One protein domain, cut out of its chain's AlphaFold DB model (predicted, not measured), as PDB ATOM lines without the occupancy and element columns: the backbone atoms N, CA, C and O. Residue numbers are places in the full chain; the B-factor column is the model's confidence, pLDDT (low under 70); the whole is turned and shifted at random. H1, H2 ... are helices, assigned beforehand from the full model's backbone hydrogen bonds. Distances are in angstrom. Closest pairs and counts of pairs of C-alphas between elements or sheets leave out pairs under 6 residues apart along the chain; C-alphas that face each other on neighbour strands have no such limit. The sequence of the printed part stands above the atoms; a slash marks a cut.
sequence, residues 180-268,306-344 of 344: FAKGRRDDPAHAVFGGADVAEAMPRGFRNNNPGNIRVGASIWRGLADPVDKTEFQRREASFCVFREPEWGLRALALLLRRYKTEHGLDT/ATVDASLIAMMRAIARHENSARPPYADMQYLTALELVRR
ATOM      1  N   PHE A 180      33.171  -1.365 -38.739       44.66
ATOM      2  CA  PHE A 180      32.011  -0.462 -38.635       44.66
ATOM      3  C   PHE A 180      32.345   1.017 -38.901       44.66
ATOM      4  O   PHE A 180      31.717   1.661 -39.733       44.66
ATOM      5  N   ALA A 181      33.394   1.555 -38.269       44.22
ATOM      6  CA  ALA A 181      33.795   2.953 -38.473       44.22
ATOM      7  C   ALA A 181      34.324   3.233 -39.892       44.22
ATOM      8  O   ALA A 181      34.407   4.389 -40.302       44.22
ATOM      9  N   LYS A 182      34.749   2.195 -40.625       44.12
ATOM     10  CA  LYS A 182      35.115   2.303 -42.040       44.12
ATOM     11  C   LYS A 182      33.850   2.274 -42.903       44.12
ATOM     12  O   LYS A 182      33.631   3.227 -43.631       44.12
ATOM     13  N   GLY A 183      32.976   1.288 -42.693       46.44
ATOM     14  CA  GLY A 183      31.680   1.191 -43.370       46.44
ATOM     15  C   GLY A 183      30.845   2.464 -43.245       46.44
ATOM     16  O   GLY A 183      30.336   2.947 -44.244       46.44
ATOM     17  N   ARG A 184      30.795   3.088 -42.058       48.62
ATOM     18  CA  ARG A 184      30.048   4.343 -41.883       48.62
ATOM     19  C   ARG A 184      30.687   5.561 -42.564       48.62
ATOM     20  O   ARG A 184      29.980   6.486 -42.929       48.62
ATOM     21  N   ARG A 185      32.014   5.582 -42.742       49.03
ATOM     22  CA  ARG A 185      32.687   6.621 -43.550       49.03
ATOM     23  C   ARG A 185      32.429   6.434 -45.042       49.03
ATOM     24  O   ARG A 185      32.381   7.420 -45.769       49.03
ATOM     25  N   ASP A 186      32.256   5.185 -45.455       46.66
ATOM     26  CA  ASP A 186      31.974   4.792 -46.831       46.66
ATOM     27  C   ASP A 186      30.463   4.908 -47.172       46.66
ATOM     28  O   ASP A 186      30.090   4.756 -48.331       46.66
ATOM     29  N   ASP A 187      29.612   5.251 -46.189       42.47
ATOM     30  CA  ASP A 187      28.169   5.543 -46.311       42.47
ATOM     31  C   ASP A 187      27.832   6.973 -45.812       42.47
ATOM     32  O   ASP A 187      27.158   7.159 -44.795       42.47
ATOM     33  N   PRO A 188      28.313   8.030 -46.495       45.62
ATOM     34  CA  PRO A 188      28.094   9.419 -46.075       45.62
ATOM     35  C   PRO A 188      26.620   9.848 -46.165       45.62
ATOM     36  O   PRO A 188      26.202  10.799 -45.504       45.62
ATOM     37  N   ALA A 189      25.829   9.134 -46.966       46.19
ATOM     38  CA  ALA A 189      24.389   9.310 -47.083       46.19
ATOM     39  C   ALA A 189      23.613   8.484 -46.047       46.19
ATOM     40  O   ALA A 189      22.402   8.409 -46.171       46.19
ATOM     41  N   HIS A 190      24.288   7.863 -45.067       46.59
ATOM     42  CA  HIS A 190      23.742   6.997 -44.011       46.59
ATOM     43  C   HIS A 190      22.585   6.074 -44.457       46.59
ATOM     44  O   HIS A 190      21.652   5.817 -43.684       46.59
ATOM     45  N   ALA A 191      22.629   5.600 -45.698       40.25
ATOM     46  CA  ALA A 191      21.578   4.806 -46.317       40.25
ATOM     47  C   ALA A 191      21.573   3.365 -45.781       40.25
ATOM     48  O   ALA A 191      20.558   2.679 -45.834       40.25
ATOM     49  N   VAL A 192      22.708   2.912 -45.238       37.09
ATOM     50  CA  VAL A 192      22.953   1.527 -44.814       37.09
ATOM     51  C   VAL A 192      22.963   1.402 -43.295       37.09
ATOM     52  O   VAL A 192      22.405   0.456 -42.742       37.09
ATOM     53  N   PHE A 193      23.592   2.351 -42.598       41.62
ATOM     54  CA  PHE A 193      23.729   2.302 -41.135       41.62
ATOM     55  C   PHE A 193      22.695   3.156 -40.390       41.62
ATOM     56  O   PHE A 193      22.631   3.087 -39.164       41.62
ATOM     57  N   GLY A 194      21.881   3.933 -41.116       44.00
ATOM     58  CA  GLY A 194      20.874   4.841 -40.574       44.00
ATOM     59  C   GLY A 194      21.464   6.144 -40.021       44.00
ATOM     60  O   GLY A 194      22.523   6.161 -39.391       44.00
ATOM     61  N   GLY A 195      20.753   7.252 -40.248       41.00
ATOM     62  CA  GLY A 195      21.099   8.584 -39.730       41.00
ATOM     63  C   GLY A 195      20.878   9.758 -40.694       41.00
ATOM     64  O   GLY A 195      20.832  10.892 -40.233       41.00
ATOM     65  N   ALA A 196      20.709   9.519 -41.997       35.19
ATOM     66  CA  ALA A 196      20.665  10.589 -43.004       35.19
ATOM     67  C   ALA A 196      19.259  11.018 -43.362       35.19
ATOM     68  O   ALA A 196      19.043  12.201 -43.584       35.19
ATOM     69  N   ASP A 197      18.297  10.106 -43.322       37.88
ATOM     70  CA  ASP A 197      16.914  10.455 -43.613       37.88
ATOM     71  C   ASP A 197      16.108  10.481 -42.321       37.88
ATOM     72  O   ASP A 197      15.063   9.852 -42.154       37.88
ATOM     73  N   VAL A 198      16.577  11.306 -41.384       45.47
ATOM     74  CA  VAL A 198      15.651  12.039 -40.526       45.47
ATOM     75  C   VAL A 198      14.887  13.007 -41.426       45.47
ATOM     76  O   VAL A 198      15.185  14.199 -41.487       45.47
ATOM     77  N   ALA A 199      13.914  12.465 -42.165       44.34
ATOM     78  CA  ALA A 199      12.942  13.251 -42.901       44.34
ATOM     79  C   ALA A 199      12.412  14.356 -41.977       44.34
ATOM     80  O   ALA A 199      12.305  14.164 -40.762       44.34
ATOM     81  N   GLU A 200      12.067  15.517 -42.529       47.53
ATOM     82  CA  GLU A 200      11.600  16.679 -41.759       47.53
ATOM     83  C   GLU A 200      10.449  16.336 -40.778       47.53
ATOM     84  O   GLU A 200      10.302  16.978 -39.738       47.53
ATOM     85  N   ALA A 201       9.712  15.255 -41.064       56.12
ATOM     86  CA  ALA A 201       8.639  14.675 -40.260       56.12
ATOM     87  C   ALA A 201       9.070  13.889 -38.996       56.12
ATOM     88  O   ALA A 201       8.212  13.538 -38.186       56.12
ATOM     89  N   MET A 202      10.358  13.593 -38.787       68.50
ATOM     90  CA  MET A 202      10.818  12.826 -37.620       68.50
ATOM     91  C   MET A 202      10.789  13.647 -36.314       68.50
ATOM     92  O   MET A 202      11.018  14.865 -36.319       68.50
ATOM     93  N   PRO A 203      10.590  13.003 -35.148       78.12
ATOM     94  CA  PRO A 203      10.685  13.661 -33.848       78.12
ATOM     95  C   PRO A 203      12.015  14.392 -33.626       78.12
ATOM     96  O   PRO A 203      13.072  14.005 -34.129       78.12
ATOM     97  N   ARG A 204      11.964  15.462 -32.824       86.56
ATOM     98  CA  ARG A 204      13.109  16.340 -32.528       86.56
ATOM     99  C   ARG A 204      14.335  15.571 -32.030       86.56
ATOM    100  O   ARG A 204      15.435  15.854 -32.492       86.56
ATOM    101  N   GLY A 205      14.166  14.630 -31.099       87.38
ATOM    102  CA  GLY A 205      15.290  13.889 -30.522       87.38
ATOM    103  C   GLY A 205      16.038  13.091 -31.584       87.38
ATOM    104  O   GLY A 205      17.264  13.151 -31.633       87.38
ATOM    105  N   PHE A 206      15.324  12.456 -32.516       83.06
ATOM    106  CA  PHE A 206      15.960  11.740 -33.622       83.06
ATOM    107  C   PHE A 206      16.660  12.688 -34.595       83.06
ATOM    108  O   PHE A 206      17.820  12.452 -34.923       83.06
ATOM    109  N   ARG A 207      16.023  13.810 -34.963       82.25
ATOM    110  CA  ARG A 207      16.640  14.860 -35.801       82.25
ATOM    111  C   ARG A 207      17.897  15.468 -35.183       82.25
ATOM    112  O   ARG A 207      18.802  15.876 -35.903       82.25
ATOM    113  N   ASN A 208      17.975  15.515 -33.857       88.06
ATOM    114  CA  ASN A 208      19.134  16.017 -33.119       88.06
ATOM    115  C   ASN A 208      20.193  14.937 -32.836       88.06
ATOM    116  O   ASN A 208      21.151  15.217 -32.110       88.06
ATOM    117  N   ASN A 209      20.023  13.709 -33.344       87.94
ATOM    118  CA  ASN A 209      20.846  12.550 -32.980       87.94
ATOM    119  C   ASN A 209      20.909  12.322 -31.456       87.94
ATOM    120  O   ASN A 209      21.899  11.840 -30.914       87.94
ATOM    121  N   ASN A 210      19.844  12.705 -30.750       94.38
ATOM    122  CA  ASN A 210      19.708  12.729 -29.299       94.38
ATOM    123  C   ASN A 210      18.471  11.915 -28.865       94.38
ATOM    124  O   ASN A 210      17.464  12.492 -28.445       94.38
ATOM    125  N   PRO A 211      18.526  10.573 -28.960       90.94
ATOM    126  CA  PRO A 211      17.401   9.695 -28.638       90.94
ATOM    127  C   PRO A 211      16.809   9.925 -27.252       90.94
ATOM    128  O   PRO A 211      15.601   9.841 -27.083       90.94
ATOM    129  N   GLY A 212      17.649  10.222 -26.260       94.88
ATOM    130  CA  GLY A 212      17.206  10.434 -24.885       94.88
ATOM    131  C   GLY A 212      16.686  11.841 -24.594       94.88
ATOM    132  O   GLY A 212      16.464  12.134 -23.428       94.88
ATOM    133  N   ASN A 213      16.576  12.738 -25.587       95.12
ATOM    134  CA  ASN A 213      16.260  14.156 -25.355       95.12
ATOM    135  C   ASN A 213      17.115  14.770 -24.226       95.12
ATOM    136  O   ASN A 213      16.639  15.517 -23.372       95.12
ATOM    137  N   ILE A 214      18.412  14.459 -24.206       95.50
ATOM    138  CA  ILE A 214      19.325  14.957 -23.177       95.50
ATOM    139  C   ILE A 214      19.454  16.470 -23.340       95.50
ATOM    140  O   ILE A 214      19.836  16.961 -24.407       95.50
ATOM    141  N   ARG A 215      19.116  17.212 -22.285       93.88
ATOM    142  CA  ARG A 215      19.205  18.676 -22.259       93.88
ATOM    143  C   ARG A 215      20.656  19.145 -22.226       93.88
ATOM    144  O   ARG A 215      21.528  18.467 -21.678       93.88
ATOM    145  N   VAL A 216      20.900  20.330 -22.780       91.12
ATOM    146  CA  VAL A 216      22.179  21.023 -22.588       91.12
ATOM    147  C   VAL A 216      22.335  21.338 -21.098       91.12
ATOM    148  O   VAL A 216      21.396  21.782 -20.442       91.12
ATOM    149  N   GLY A 217      23.520  21.094 -20.549       86.69
ATOM    150  CA  GLY A 217      23.827  21.353 -19.146       86.69
ATOM    151  C   GLY A 217      25.330  21.464 -18.921       86.69
ATOM    152  O   GLY A 217      26.098  21.589 -19.870       86.69
ATOM    153  N   ALA A 218      25.767  21.373 -17.663       77.81
ATOM    154  CA  ALA A 218      27.187  21.484 -17.308       77.81
ATOM    155  C   ALA A 218      28.057  20.322 -17.832       77.81
ATOM    156  O   ALA A 218      29.278  20.436 -17.892       77.81
ATOM    157  N   SER A 219      27.442  19.192 -18.200       76.81
ATOM    158  CA  SER A 219      28.163  18.044 -18.758       76.81
ATOM    159  C   SER A 219      28.495  18.282 -20.230       76.81
ATOM    160  O   SER A 219      27.595  18.407 -21.059       76.81
ATOM    161  N   ILE A 220      29.786  18.286 -20.561       78.00
ATOM    162  CA  ILE A 220      30.257  18.354 -21.947       78.00
ATOM    163  C   ILE A 220      30.327  16.932 -22.501       78.00
ATOM    164  O   ILE A 220      31.203  16.141 -22.143       78.00
ATOM    165  N   TRP A 221      29.380  16.590 -23.371       87.81
ATOM    166  CA  TRP A 221      29.329  15.274 -23.997       87.81
ATOM    167  C   TRP A 221      30.328  15.159 -25.152       87.81
ATOM    168  O   TRP A 221      30.488  16.071 -25.960       87.81
ATOM    169  N   ARG A 222      30.979  13.998 -25.276       84.88
ATOM    170  CA  ARG A 222      31.747  13.664 -26.486       84.88
ATOM    171  C   ARG A 222      30.787  13.419 -27.650       84.88
ATOM    172  O   ARG A 222      29.771  12.752 -27.467       84.88
ATOM    173  N   GLY A 223      31.158  13.906 -28.833       81.38
ATOM    174  CA  GLY A 223      30.374  13.731 -30.057       81.38
ATOM    175  C   GLY A 223      29.221  14.718 -30.226       81.38
ATOM    176  O   GLY A 223      28.307  14.449 -31.000       81.38
ATOM    177  N   LEU A 224      29.241  15.852 -29.520       84.38
ATOM    178  CA  LEU A 224      28.391  16.984 -29.885       84.38
ATOM    179  C   LEU A 224      28.747  17.463 -31.301       84.38
ATOM    180  O   LEU A 224      29.919  17.446 -31.679       84.38
ATOM    181  N   ALA A 225      27.733  17.844 -32.075       80.75
ATOM    182  CA  ALA A 225      27.917  18.373 -33.421       80.75
ATOM    183  C   ALA A 225      28.581  19.753 -33.371       80.75
ATOM    184  O   ALA A 225      28.156  20.616 -32.591       80.75
ATOM    185  N   ASP A 226      29.581  19.967 -34.226       77.62
ATOM    186  CA  ASP A 226      30.143  21.297 -34.443       77.62
ATOM    187  C   ASP A 226      29.066  22.203 -35.066       77.62
ATOM    188  O   ASP A 226      28.305  21.738 -35.920       77.62
ATOM    189  N   PRO A 227      28.939  23.478 -34.653       78.69
ATOM    190  CA  PRO A 227      28.017  24.421 -35.277       78.69
ATOM    191  C   PRO A 227      28.031  24.437 -36.812       78.69
ATOM    192  O   PRO A 227      26.969  24.644 -37.402       78.69
ATOM    193  N   VAL A 228      29.190  24.216 -37.447       75.62
ATOM    194  CA  VAL A 228      29.303  24.214 -38.917       75.62
ATOM    195  C   VAL A 228      28.674  22.981 -39.569       75.62
ATOM    196  O   VAL A 228      28.172  23.082 -40.685       75.62
ATOM    197  N   ASP A 229      28.629  21.856 -38.850       70.25
ATOM    198  CA  ASP A 229      28.113  20.573 -39.341       70.25
ATOM    199  C   ASP A 229      26.609  20.398 -39.066       70.25
ATOM    200  O   ASP A 229      25.973  19.473 -39.568       70.25
ATOM    201  N   LYS A 230      26.014  21.283 -38.256       76.44
ATOM    202  CA  LYS A 230      24.586  21.229 -37.922       76.44
ATOM    203  C   LYS A 230      23.719  21.603 -39.117       76.44
ATOM    204  O   LYS A 230      23.989  22.590 -39.800       76.44
ATOM    205  N   THR A 231      22.595  20.913 -39.287       74.44
ATOM    206  CA  THR A 231      21.531  21.341 -40.212       74.44
ATOM    207  C   THR A 231      20.907  22.669 -39.767       74.44
ATOM    208  O   THR A 231      21.077  23.108 -38.627       74.44
ATOM    209  N   GLU A 232      20.143  23.333 -40.641       76.94
ATOM    210  CA  GLU A 232      19.456  24.575 -40.259       76.94
ATOM    211  C   GLU A 232      18.517  24.379 -39.062       76.94
ATOM    212  O   GLU A 232      18.506  25.204 -38.150       76.94
ATOM    213  N   PHE A 233      17.793  23.258 -39.027       79.31
ATOM    214  CA  PHE A 233      16.958  22.891 -37.890       79.31
ATOM    215  C   PHE A 233      17.787  22.736 -36.609       79.31
ATOM    216  O   PHE A 233      17.485  23.360 -35.594       79.31
ATOM    217  N   GLN A 234      18.874  21.964 -36.667       84.38
ATOM    218  CA  GLN A 234      19.746  21.709 -35.520       84.38
ATOM    219  C   GLN A 234      20.448  22.975 -35.006       84.38
ATOM    220  O   GLN A 234      20.726  23.085 -33.813       84.38
ATOM    221  N   ARG A 235      20.730  23.956 -35.874       85.25
ATOM    222  CA  ARG A 235      21.289  25.254 -35.460       85.25
ATOM    223  C   ARG A 235      20.319  26.078 -34.611       85.25
ATOM    224  O   ARG A 235      20.772  26.918 -33.841       85.25
ATOM    225  N   ARG A 236      19.009  25.841 -34.737       86.44
ATOM    226  CA  ARG A 236      17.969  26.500 -33.930       86.44
ATOM    227  C   ARG A 236      17.736  25.806 -32.582       86.44
ATOM    228  O   ARG A 236      17.025  26.351 -31.743       86.44
ATOM    229  N   GLU A 237      18.321  24.628 -32.357       89.62
ATOM    230  CA  GLU A 237      18.215  23.906 -31.088       89.62
ATOM    231  C   GLU A 237      19.119  24.531 -30.014       89.62
ATOM    232  O   GLU A 237      20.339  24.605 -30.170       89.62
ATOM    233  N   ALA A 238      18.508  24.936 -28.900       89.81
ATOM    234  CA  ALA A 238      19.188  25.566 -27.767       89.81
ATOM    235  C   ALA A 238      18.958  24.842 -26.429       89.81
ATOM    236  O   ALA A 238      19.709  25.051 -25.479       89.81
ATOM    237  N   SER A 239      17.920  24.008 -26.331       92.44
ATOM    238  CA  SER A 239      17.525  23.339 -25.085       92.44
ATOM    239  C   SER A 239      18.116  21.938 -24.965       92.44
ATOM    240  O   SER A 239      18.374  21.466 -23.855       92.44
ATOM    241  N   PHE A 240      18.334  21.269 -26.096       94.88
ATOM    242  CA  PHE A 240      18.791  19.886 -26.159       94.88
ATOM    243  C   PHE A 240      20.158  19.755 -26.821       94.88
ATOM    244  O   PHE A 240      20.532  20.525 -27.704       94.88
ATOM    245  N   CYS A 241      20.922  18.755 -26.390       94.81
ATOM    246  CA  CYS A 241      22.164  18.396 -27.054       94.81
ATOM    247  C   CYS A 241      21.881  17.994 -28.508       94.81
ATOM    248  O   CYS A 241      20.906  17.289 -28.782       94.81
ATOM    249  N   VAL A 242      22.763  18.409 -29.415       90.06
ATOM    250  CA  VAL A 242      22.795  17.941 -30.803       90.06
ATOM    251  C   VAL A 242      24.089  17.173 -30.991       90.06
ATOM    252  O   VAL A 242      25.170  17.720 -30.757       90.06
ATOM    253  N   PHE A 243      23.978  15.917 -31.398       85.88
ATOM    254  CA  PHE A 243      25.126  15.050 -31.625       85.88
ATOM    255  C   PHE A 243      25.444  14.947 -33.113       85.88
ATOM    256  O   PHE A 243      24.557  15.048 -33.958       85.88
ATOM    257  N   ARG A 244      26.722  14.744 -33.439       76.25
ATOM    258  CA  ARG A 244      27.145  14.585 -34.838       76.25
ATOM    259  C   ARG A 244      26.557  13.331 -35.479       76.25
ATOM    260  O   ARG A 244      26.150  13.384 -36.626       76.25
ATOM    261  N   GLU A 245      26.424  12.248 -34.708       73.19
ATOM    262  CA  GLU A 245      25.774  11.005 -35.137       73.19
ATOM    263  C   GLU A 245      24.961  10.382 -33.979       73.19
ATOM    264  O   GLU A 245      25.302  10.624 -32.809       73.19
ATOM    265  N   PRO A 246      23.916   9.572 -34.261       78.31
ATOM    266  CA  PRO A 246      23.030   8.989 -33.244       78.31
ATOM    267  C   PRO A 246      23.743   8.218 -32.132       78.31
ATOM    268  O   PRO A 246      23.333   8.255 -30.974       78.31
ATOM    269  N   GLU A 247      24.839   7.538 -32.455       82.12
ATOM    270  CA  GLU A 247      25.587   6.689 -31.529       82.12
ATOM    271  C   GLU A 247      26.276   7.499 -30.436       82.12
ATOM    272  O   GLU A 247      26.486   6.990 -29.338       82.12
ATOM    273  N   TRP A 248      26.578   8.776 -30.681       83.31
ATOM    274  CA  TRP A 248      27.074   9.666 -29.631       83.31
ATOM    275  C   TRP A 248      25.969  10.077 -28.660       83.31
ATOM    276  O   TRP A 248      26.220  10.143 -27.455       83.31
ATOM    277  N   GLY A 249      24.743  10.275 -29.151       92.56
ATOM    278  CA  GLY A 249      23.579  10.501 -28.297       92.56
ATOM    279  C   GLY A 249      23.190   9.256 -27.501       92.56
ATOM    280  O   GLY A 249      22.979   9.333 -26.292       92.56
ATOM    281  N   LEU A 250      23.195   8.083 -28.142       91.31
ATOM    282  CA  LEU A 250      23.025   6.789 -27.471       91.31
ATOM    283  C   LEU A 250      24.124   6.557 -26.427       91.31
ATOM    284  O   LEU A 250      23.843   6.105 -25.321       91.31
ATOM    285  N   ARG A 251      25.375   6.930 -26.716       94.06
ATOM    286  CA  ARG A 251      26.488   6.824 -25.762       94.06
ATOM    287  C   ARG A 251      26.261   7.716 -24.543       94.06
ATOM    288  O   ARG A 251      26.534   7.296 -23.420       94.06
ATOM    289  N   ALA A 252      25.789   8.944 -24.746       95.94
ATOM    290  CA  ALA A 252      25.455   9.849 -23.649       95.94
ATOM    291  C   ALA A 252      24.333   9.271 -22.768       95.94
ATOM    292  O   ALA A 252      24.458   9.268 -21.542       95.94
ATOM    293  N   LEU A 253      23.297   8.698 -23.387       97.31
ATOM    294  CA  LEU A 253      22.217   7.997 -22.690       97.31
ATOM    295  C   LEU A 253      22.744   6.800 -21.880       97.31
ATOM    296  O   LEU A 253      22.457   6.689 -20.689       97.31
ATOM    297  N   ALA A 254      23.586   5.957 -22.481       96.56
ATOM    298  CA  ALA A 254      24.204   4.809 -21.818       96.56
ATOM    299  C   ALA A 254      25.026   5.214 -20.582       96.56
ATOM    300  O   ALA A 254      24.925   4.593 -19.523       96.56
ATOM    301  N   LEU A 255      25.826   6.280 -20.697       95.62
ATOM    302  CA  LEU A 255      26.621   6.807 -19.587       95.62
ATOM    303  C   LEU A 255      25.753   7.295 -18.428       95.62
ATOM    304  O   LEU A 255      26.090   7.028 -17.276       95.62
ATOM    305  N   LEU A 256      24.651   7.991 -18.721       96.19
ATOM    306  CA  LEU A 256      23.722   8.456 -17.690       96.19
ATOM    307  C   LEU A 256      23.116   7.286 -16.919       96.19
ATOM    308  O   LEU A 256      23.141   7.288 -15.690       96.19
ATOM    309  N   LEU A 257      22.623   6.271 -17.627       97.44
ATOM    310  CA  LEU A 257      21.988   5.108 -17.008       97.44
ATOM    311  C   LEU A 257      22.987   4.272 -16.197       97.44
ATOM    312  O   LEU A 257      22.686   3.872 -15.073       97.44
ATOM    313  N   ARG A 258      24.215   4.090 -16.699       96.31
ATOM    314  CA  ARG A 258      25.290   3.460 -15.917       96.31
ATOM    315  C   ARG A 258      25.595   4.248 -14.653       96.31
ATOM    316  O   ARG A 258      25.622   3.658 -13.580       96.31
ATOM    317  N   ARG A 259      25.737   5.573 -14.754       95.31
ATOM    318  CA  ARG A 259      25.944   6.454 -13.596       95.31
ATOM    319  C   ARG A 259      24.803   6.344 -12.582       95.31
ATOM    320  O   ARG A 259      25.057   6.309 -11.383       95.31
ATOM    321  N   TYR A 260      23.556   6.250 -13.039       96.81
ATOM    322  CA  TYR A 260      22.398   6.058 -12.160       96.81
ATOM    323  C   TYR A 260      22.541   4.791 -11.315       96.81
ATOM    324  O   TYR A 260      22.302   4.834 -10.107       96.81
ATOM    325  N   LYS A 261      23.023   3.699 -11.908       95.19
ATOM    326  CA  LYS A 261      23.314   2.472 -11.168       95.19
ATOM    327  C   LYS A 261      24.550   2.605 -10.274       95.19
ATOM    328  O   LYS A 261      24.459   2.338  -9.079       95.19
ATOM    329  N   THR A 262      25.692   3.015 -10.824       95.44
ATOM    330  CA  THR A 262      26.993   2.941 -10.139       95.44
ATOM    331  C   THR A 262      27.203   4.024  -9.086       95.44
ATOM    332  O   THR A 262      27.860   3.768  -8.084       95.44
ATOM    333  N   GLU A 263      26.671   5.230  -9.297       96.06
ATOM    334  CA  GLU A 263      26.879   6.379  -8.400       96.06
ATOM    335  C   GLU A 263      25.655   6.675  -7.520       96.06
ATOM    336  O   GLU A 263      25.793   7.292  -6.466       96.06
ATOM    337  N   HIS A 264      24.454   6.255  -7.934       95.75
ATOM    338  CA  HIS A 264      23.209   6.581  -7.228       95.75
ATOM    339  C   HIS A 264      22.417   5.355  -6.747       95.75
ATOM    340  O   HIS A 264      21.395   5.531  -6.086       95.75
ATOM    341  N   GLY A 265      22.859   4.129  -7.053       95.56
ATOM    342  CA  GLY A 265      22.174   2.906  -6.621       95.56
ATOM    343  C   GLY A 265      20.749   2.773  -7.170       95.56
ATOM    344  O   GLY A 265      19.892   2.164  -6.530       95.56
ATOM    345  N   LEU A 266      20.467   3.381  -8.324       97.81
ATOM    346  CA  LEU A 266      19.158   3.306  -8.966       97.81
ATOM    347  C   LEU A 266      19.106   2.038  -9.804       97.81
ATOM    348  O   LEU A 266      19.717   1.946 -10.866       97.81
ATOM    349  N   ASP A 267      18.404   1.054  -9.269       97.44
ATOM    350  CA  ASP A 267      18.414  -0.326  -9.732       97.44
ATOM    351  C   ASP A 267      17.011  -0.906  -9.880       97.44
ATOM    352  O   ASP A 267      16.854  -2.115  -9.902       97.44
ATOM    353  N   THR A 268      15.993  -0.051  -9.986       98.25
ATOM    354  CA  THR A 268      14.634  -0.453 -10.359       98.25
ATOM    355  C   THR A 268      14.089   0.510 -11.410       98.25
ATOM    356  O   THR A 268      14.469   1.693 -11.398       98.25
ATOM    357  N   ALA A 306      21.914  -1.625 -14.856       93.50
ATOM    358  CA  ALA A 306      22.330  -0.824 -16.007       93.50
ATOM    359  C   ALA A 306      23.827  -0.965 -16.360       93.50
ATOM    360  O   ALA A 306      24.287  -0.353 -17.324       93.50
ATOM    361  N   THR A 307      24.614  -1.736 -15.598       90.25
ATOM    362  CA  THR A 307      25.992  -2.093 -15.977       90.25
ATOM    363  C   THR A 307      26.056  -3.298 -16.915       90.25
ATOM    364  O   THR A 307      27.059  -3.466 -17.610       90.25
ATOM    365  N   VAL A 308      24.980  -4.087 -16.992       88.19
ATOM    366  CA  VAL A 308      24.835  -5.208 -17.923       88.19
ATOM    367  C   VAL A 308      24.351  -4.681 -19.272       88.19
ATOM    368  O   VAL A 308      23.307  -4.040 -19.360       88.19
ATOM    369  N   ASP A 309      25.103  -4.972 -20.336       85.19
ATOM    370  CA  ASP A 309      24.871  -4.400 -21.670       85.19
ATOM    371  C   ASP A 309      23.470  -4.708 -22.222       85.19
ATOM    372  O   ASP A 309      22.815  -3.806 -22.735       85.19
ATOM    373  N   ALA A 310      22.966  -5.934 -22.045       81.50
ATOM    374  CA  ALA A 310      21.625  -6.312 -22.500       81.50
ATOM    375  C   ALA A 310      20.519  -5.483 -21.816       81.50
ATOM    376  O   ALA A 310      19.670  -4.894 -22.485       81.50
ATOM    377  N   SER A 311      20.564  -5.372 -20.482       82.75
ATOM    378  CA  SER A 311      19.617  -4.552 -19.713       82.75
ATOM    379  C   SER A 311      19.732  -3.072 -20.077       82.75
ATOM    380  O   SER A 311      18.725  -2.384 -20.222       82.75
ATOM    381  N   LEU A 312      20.956  -2.585 -20.286       91.12
ATOM    382  CA  LEU A 312      21.217  -1.204 -20.667       91.12
ATOM    383  C   LEU A 312      20.629  -0.860 -22.042       91.12
ATOM    384  O   LEU A 312      19.983   0.178 -22.172       91.12
ATOM    385  N   ILE A 313      20.796  -1.721 -23.048       84.75
ATOM    386  CA  ILE A 313      20.237  -1.510 -24.394       84.75
ATOM    387  C   ILE A 313      18.707  -1.485 -24.350       84.75
ATOM    388  O   ILE A 313      18.097  -0.568 -24.909       84.75
ATOM    389  N   ALA A 314      18.087  -2.432 -23.638       83.31
ATOM    390  CA  ALA A 314      16.637  -2.467 -23.462       83.31
ATOM    391  C   ALA A 314      16.117  -1.167 -22.819       83.31
ATOM    392  O   ALA A 314      15.172  -0.551 -23.320       83.31
ATOM    393  N   MET A 315      16.797  -0.681 -21.773       92.94
ATOM    394  CA  MET A 315      16.471   0.599 -21.140       92.94
ATOM    395  C   MET A 315      16.630   1.787 -22.097       92.94
ATOM    396  O   MET A 315      15.746   2.642 -22.170       92.94
ATOM    397  N   MET A 316      17.737   1.849 -22.845       94.75
ATOM    398  CA  MET A 316      18.005   2.921 -23.811       94.75
ATOM    399  C   MET A 316      16.905   3.010 -24.871       94.75
ATOM    400  O   MET A 316      16.440   4.104 -25.186       94.75
ATOM    401  N   ARG A 317      16.474   1.864 -25.404       86.25
ATOM    402  CA  ARG A 317      15.444   1.764 -26.445       86.25
ATOM    403  C   ARG A 317      14.071   2.194 -25.932       86.25
ATOM    404  O   ARG A 317      13.384   2.964 -26.604       86.25
ATOM    405  N   ALA A 318      13.694   1.735 -24.737       83.94
ATOM    406  CA  ALA A 318      12.435   2.098 -24.092       83.94
ATOM    407  C   ALA A 318      12.352   3.607 -23.819       83.94
ATOM    408  O   ALA A 318      11.358   4.243 -24.171       83.94
ATOM    409  N   ILE A 319      13.427   4.189 -23.279       93.88
ATOM    410  CA  ILE A 319      13.517   5.632 -23.036       93.88
ATOM    411  C   ILE A 319      13.451   6.399 -24.358       93.88
ATOM    412  O   ILE A 319      12.610   7.277 -24.514       93.88
ATOM    413  N   ALA A 320      14.261   6.029 -25.356       87.75
ATOM    414  CA  ALA A 320      14.265   6.707 -26.651       87.75
ATOM    415  C   ALA A 320      12.884   6.710 -27.327       87.75
ATOM    416  O   ALA A 320      12.491   7.716 -27.922       87.75
ATOM    417  N   ARG A 321      12.135   5.605 -27.214       83.31
ATOM    418  CA  ARG A 321      10.768   5.496 -27.735       83.31
ATOM    419  C   ARG A 321       9.807   6.437 -27.015       83.31
ATOM    420  O   ARG A 321       9.049   7.143 -27.677       83.31
ATOM    421  N   HIS A 322       9.833   6.442 -25.684       87.38
ATOM    422  CA  HIS A 322       8.943   7.278 -24.878       87.38
ATOM    423  C   HIS A 322       9.209   8.769 -25.128       87.38
ATOM    424  O   HIS A 322       8.292   9.518 -25.455       87.38
ATOM    425  N   GLU A 323      10.482   9.170 -25.098       89.62
ATOM    426  CA  GLU A 323      10.930  10.554 -25.292       89.62
ATOM    427  C   GLU A 323      10.555  11.149 -26.657       89.62
ATOM    428  O   GLU A 323      10.413  12.364 -26.800       89.62
ATOM    429  N   ASN A 324      10.416  10.309 -27.681       82.69
ATOM    430  CA  ASN A 324      10.141  10.753 -29.047       82.69
ATOM    431  C   ASN A 324       8.731  10.401 -29.524       82.69
ATOM    432  O   ASN A 324       8.388  10.739 -30.654       82.69
ATOM    433  N   SER A 325       7.929   9.724 -28.691       79.44
ATOM    434  CA  SER A 325       6.592   9.216 -29.042       79.44
ATOM    435  C   SER A 325       6.566   8.436 -30.364       79.44
ATOM    436  O   SER A 325       5.570   8.430 -31.082       79.44
ATOM    437  N   ALA A 326       7.680   7.791 -30.705       65.12
ATOM    438  CA  ALA A 326       7.885   7.123 -31.978       65.12
ATOM    439  C   ALA A 326       8.898   5.998 -31.815       65.12
ATOM    440  O   ALA A 326       9.761   6.029 -30.932       65.12
ATOM    441  N   ARG A 327       8.813   5.002 -32.693       66.00
ATOM    442  CA  ARG A 327       9.798   3.925 -32.734       66.00
ATOM    443  C   ARG A 327      11.176   4.507 -33.098       66.00
ATOM    444  O   ARG A 327      11.265   5.202 -34.108       66.00
ATOM    445  N   PRO A 328      12.243   4.230 -32.319       66.12
ATOM    446  CA  PRO A 328      13.584   4.662 -32.686       66.12
ATOM    447  C   PRO A 328      13.995   4.049 -34.032       66.12
ATOM    448  O   PRO A 328      13.948   2.823 -34.156       66.12
ATOM    449  N   PRO A 329      14.434   4.849 -35.018       58.47
ATOM    450  CA  PRO A 329      14.880   4.355 -36.320       58.47
ATOM    451  C   PRO A 329      16.334   3.848 -36.248       58.47
ATOM    452  O   PRO A 329      17.127   4.073 -37.158       58.47
ATOM    453  N   TYR A 330      16.714   3.235 -35.125       63.31
ATOM    454  CA  TYR A 330      18.083   2.819 -34.834       63.31
ATOM    455  C   TYR A 330      18.181   1.312 -34.740       63.31
ATOM    456  O   TYR A 330      17.241   0.638 -34.340       63.31
ATOM    457  N   ALA A 331      19.372   0.831 -35.032       55.88
ATOM    458  CA  ALA A 331      19.784  -0.540 -35.122       55.88
ATOM    459  C   ALA A 331      20.692  -0.965 -33.947       55.88
ATOM    460  O   ALA A 331      21.307  -0.100 -33.345       55.88
ATOM    461  N   ASP A 332      20.816  -2.247 -33.563       58.94
ATOM    462  CA  ASP A 332      21.446  -2.692 -32.299       58.94
ATOM    463  C   ASP A 332      22.918  -2.361 -32.403       58.94
ATOM    464  O   ASP A 332      23.475  -1.855 -31.446       58.94
ATOM    465  N   MET A 333      23.539  -2.474 -33.582       55.59
ATOM    466  CA  MET A 333      24.892  -1.975 -33.812       55.59
ATOM    467  C   MET A 333      25.023  -0.496 -33.459       55.59
ATOM    468  O   MET A 333      26.083  -0.123 -32.978       55.59
ATOM    469  N   GLN A 334      24.018   0.364 -33.648       68.44
ATOM    470  CA  GLN A 334      24.097   1.747 -33.161       68.44
ATOM    471  C   GLN A 334      24.159   1.792 -31.621       68.44
ATOM    472  O   GLN A 334      24.967   2.542 -31.069       68.44
ATOM    473  N   TYR A 335      23.403   0.945 -30.913       76.44
ATOM    474  CA  TYR A 335      23.467   0.827 -29.448       76.44
ATOM    475  C   TYR A 335      24.777   0.171 -28.981       76.44
ATOM    476  O   TYR A 335      25.463   0.708 -28.115       76.44
ATOM    477  N   LEU A 336      25.202  -0.932 -29.591       73.19
ATOM    478  CA  LEU A 336      26.465  -1.601 -29.305       73.19
ATOM    479  C   LEU A 336      27.678  -0.733 -29.637       73.19
ATOM    480  O   LEU A 336      28.639  -0.710 -28.870       73.19
ATOM    481  N   THR A 337      27.638   0.020 -30.739       69.50
ATOM    482  CA  THR A 337      28.657   1.029 -31.062       69.50
ATOM    483  C   THR A 337      28.697   2.072 -29.965       69.50
ATOM    484  O   THR A 337      29.778   2.420 -29.498       69.50
ATOM    485  N   ALA A 338      27.541   2.562 -29.518       80.25
ATOM    486  CA  ALA A 338      27.486   3.500 -28.411       80.25
ATOM    487  C   ALA A 338      28.131   2.926 -27.139       80.25
ATOM    488  O   ALA A 338      28.940   3.619 -26.521       80.25
ATOM    489  N   LEU A 339      27.859   1.663 -26.788       83.12
ATOM    490  CA  LEU A 339      28.495   0.993 -25.646       83.12
ATOM    491  C   LEU A 339      30.004   0.805 -25.840       83.12
ATOM    492  O   LEU A 339      30.773   0.995 -24.901       83.12
ATOM    493  N   GLU A 340      30.464   0.514 -27.052       76.31
ATOM    494  CA  GLU A 340      31.892   0.461 -27.369       76.31
ATOM    495  C   GLU A 340      32.558   1.839 -27.227       76.31
ATOM    496  O   GLU A 340      33.647   1.958 -26.666       76.31
ATOM    497  N   LEU A 341      31.877   2.912 -27.639       75.69
ATOM    498  CA  LEU A 341      32.333   4.285 -27.420       75.69
ATOM    499  C   LEU A 341      32.315   4.697 -25.937       75.69
ATOM    500  O   LEU A 341      32.954   5.691 -25.583       75.69
ATOM    501  N   VAL A 342      31.585   3.992 -25.065       81.94
ATOM    502  CA  VAL A 342      31.685   4.175 -23.607       81.94
ATOM    503  C   VAL A 342      33.006   3.615 -23.075       81.94
ATOM    504  O   VAL A 342      33.572   4.201 -22.156       81.94
ATOM    505  N   ARG A 343      33.510   2.516 -23.651       77.44
ATOM    506  CA  ARG A 343      34.729   1.821 -23.195       77.44
ATOM    507  C   ARG A 343      36.037   2.502 -23.633       77.44
ATOM    508  O   ARG A 343      37.092   2.139 -23.122       77.44
ATOM    509  N   ARG A 344      35.973   3.460 -24.565       55.16
ATOM    510  CA  ARG A 344      37.115   4.204 -25.132       55.16
ATOM    511  C   ARG A 344      37.209   5.628 -24.607       55.16
ATOM    512  O   ARG A 344      38.333   6.107 -24.378       55.16
TER     513      ARG A 344
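AT A GLANCE: This is residues 180 to 268 and 306 to 344 of the 344 residues of the protein "Zincin-like metallopeptidase toxin 3 of polymorphic toxin system" of Variovorax sp. GV004 (UniProt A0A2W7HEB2). Three longer helices make a crossed cluster, with H5 and H6 both packed steeply across H4, the longest helix; a large loop-rich part with three four-residue helices, H1, H2 and H3, gathers toward the end where H4 begins. H1 and H3 lie far out at separate places in that part, and the other end of H4 reaches away from it along the long dimension of the domain. The printed part has 128 residues with six named helices, H1 to H6 in order along the chain, and no named strand; the class is all helix, though under half of the residues, 59, are in named elements. The whole is compact, with a radius of gyration of the C-alphas of 14.1 A and spans of 40 by 31 by 28 A.

HOW THE PARTS SIT: H1, residues 180 to 183, touches no helix. H2, residues 204 to 207, touches H5, residues 309 to 324, which meets it with residues 323 to 324 alone; the closest C-alphas, of Gly 205 and Asn 324, are 6.2 A apart. H3, residues 232 to 235, is close to H2 but not clearly touching, the closest C-alphas being those of Arg 207 and Gln 234 at 7.5 A. H4, residues 246 to 264, touches H5 with residues 250 to 258 alone, at a steep tilt of 66 degrees, opposite ways; the closest C-alphas, of Leu 253 and Met 316, are 6.7 A apart. H4 also touches H6, residues 332 to 343, at a steep tilt of 57 degrees, the same way, with the C-alphas of Arg 251 and Ala 338 closest at 4.4 A. H5 and H6 only just touch, with 3 pairs of C-alphas within 8 A, the closest those of Ile 313 and Tyr 335 at 6.4 A. The helix packing is mostly crossed, with no shallow tilt among these three pairs. In H4, H5 and H6 every O i to N i+4 pair is within hydrogen-bond range; H1, H2 and H3 are too short for such a pair, and each has its one O i to N i+3 pair within range.

IN THESE COORDINATES: H1 begins at C-alpha 180, (32.011, -0.462, -38.635). H4 runs 26.1 A from C-alpha 246 at (23.030, 8.989, -33.244) to C-alpha 264. H5 measures 22.4 A and H6 16.7 A from first to last C-alpha, H6 ending at C-alpha 343, (34.729, 1.821, -23.195).

THE WHOLE: The two C-alphas farthest apart, of Asp 186 and Gly 265, are 41.4 A apart. The links H1 to H2 and H2 to H3 are long, with 20 and 24 residues. Residues 269 to 305 are not printed, and C-alphas 268 and 306 are 9.6 A apart across the cut. The mean pLDDT of the printed part is 77.3; it is under 70 at residues 180 to 202, 326 to 334, 337 and 344, the chain's last.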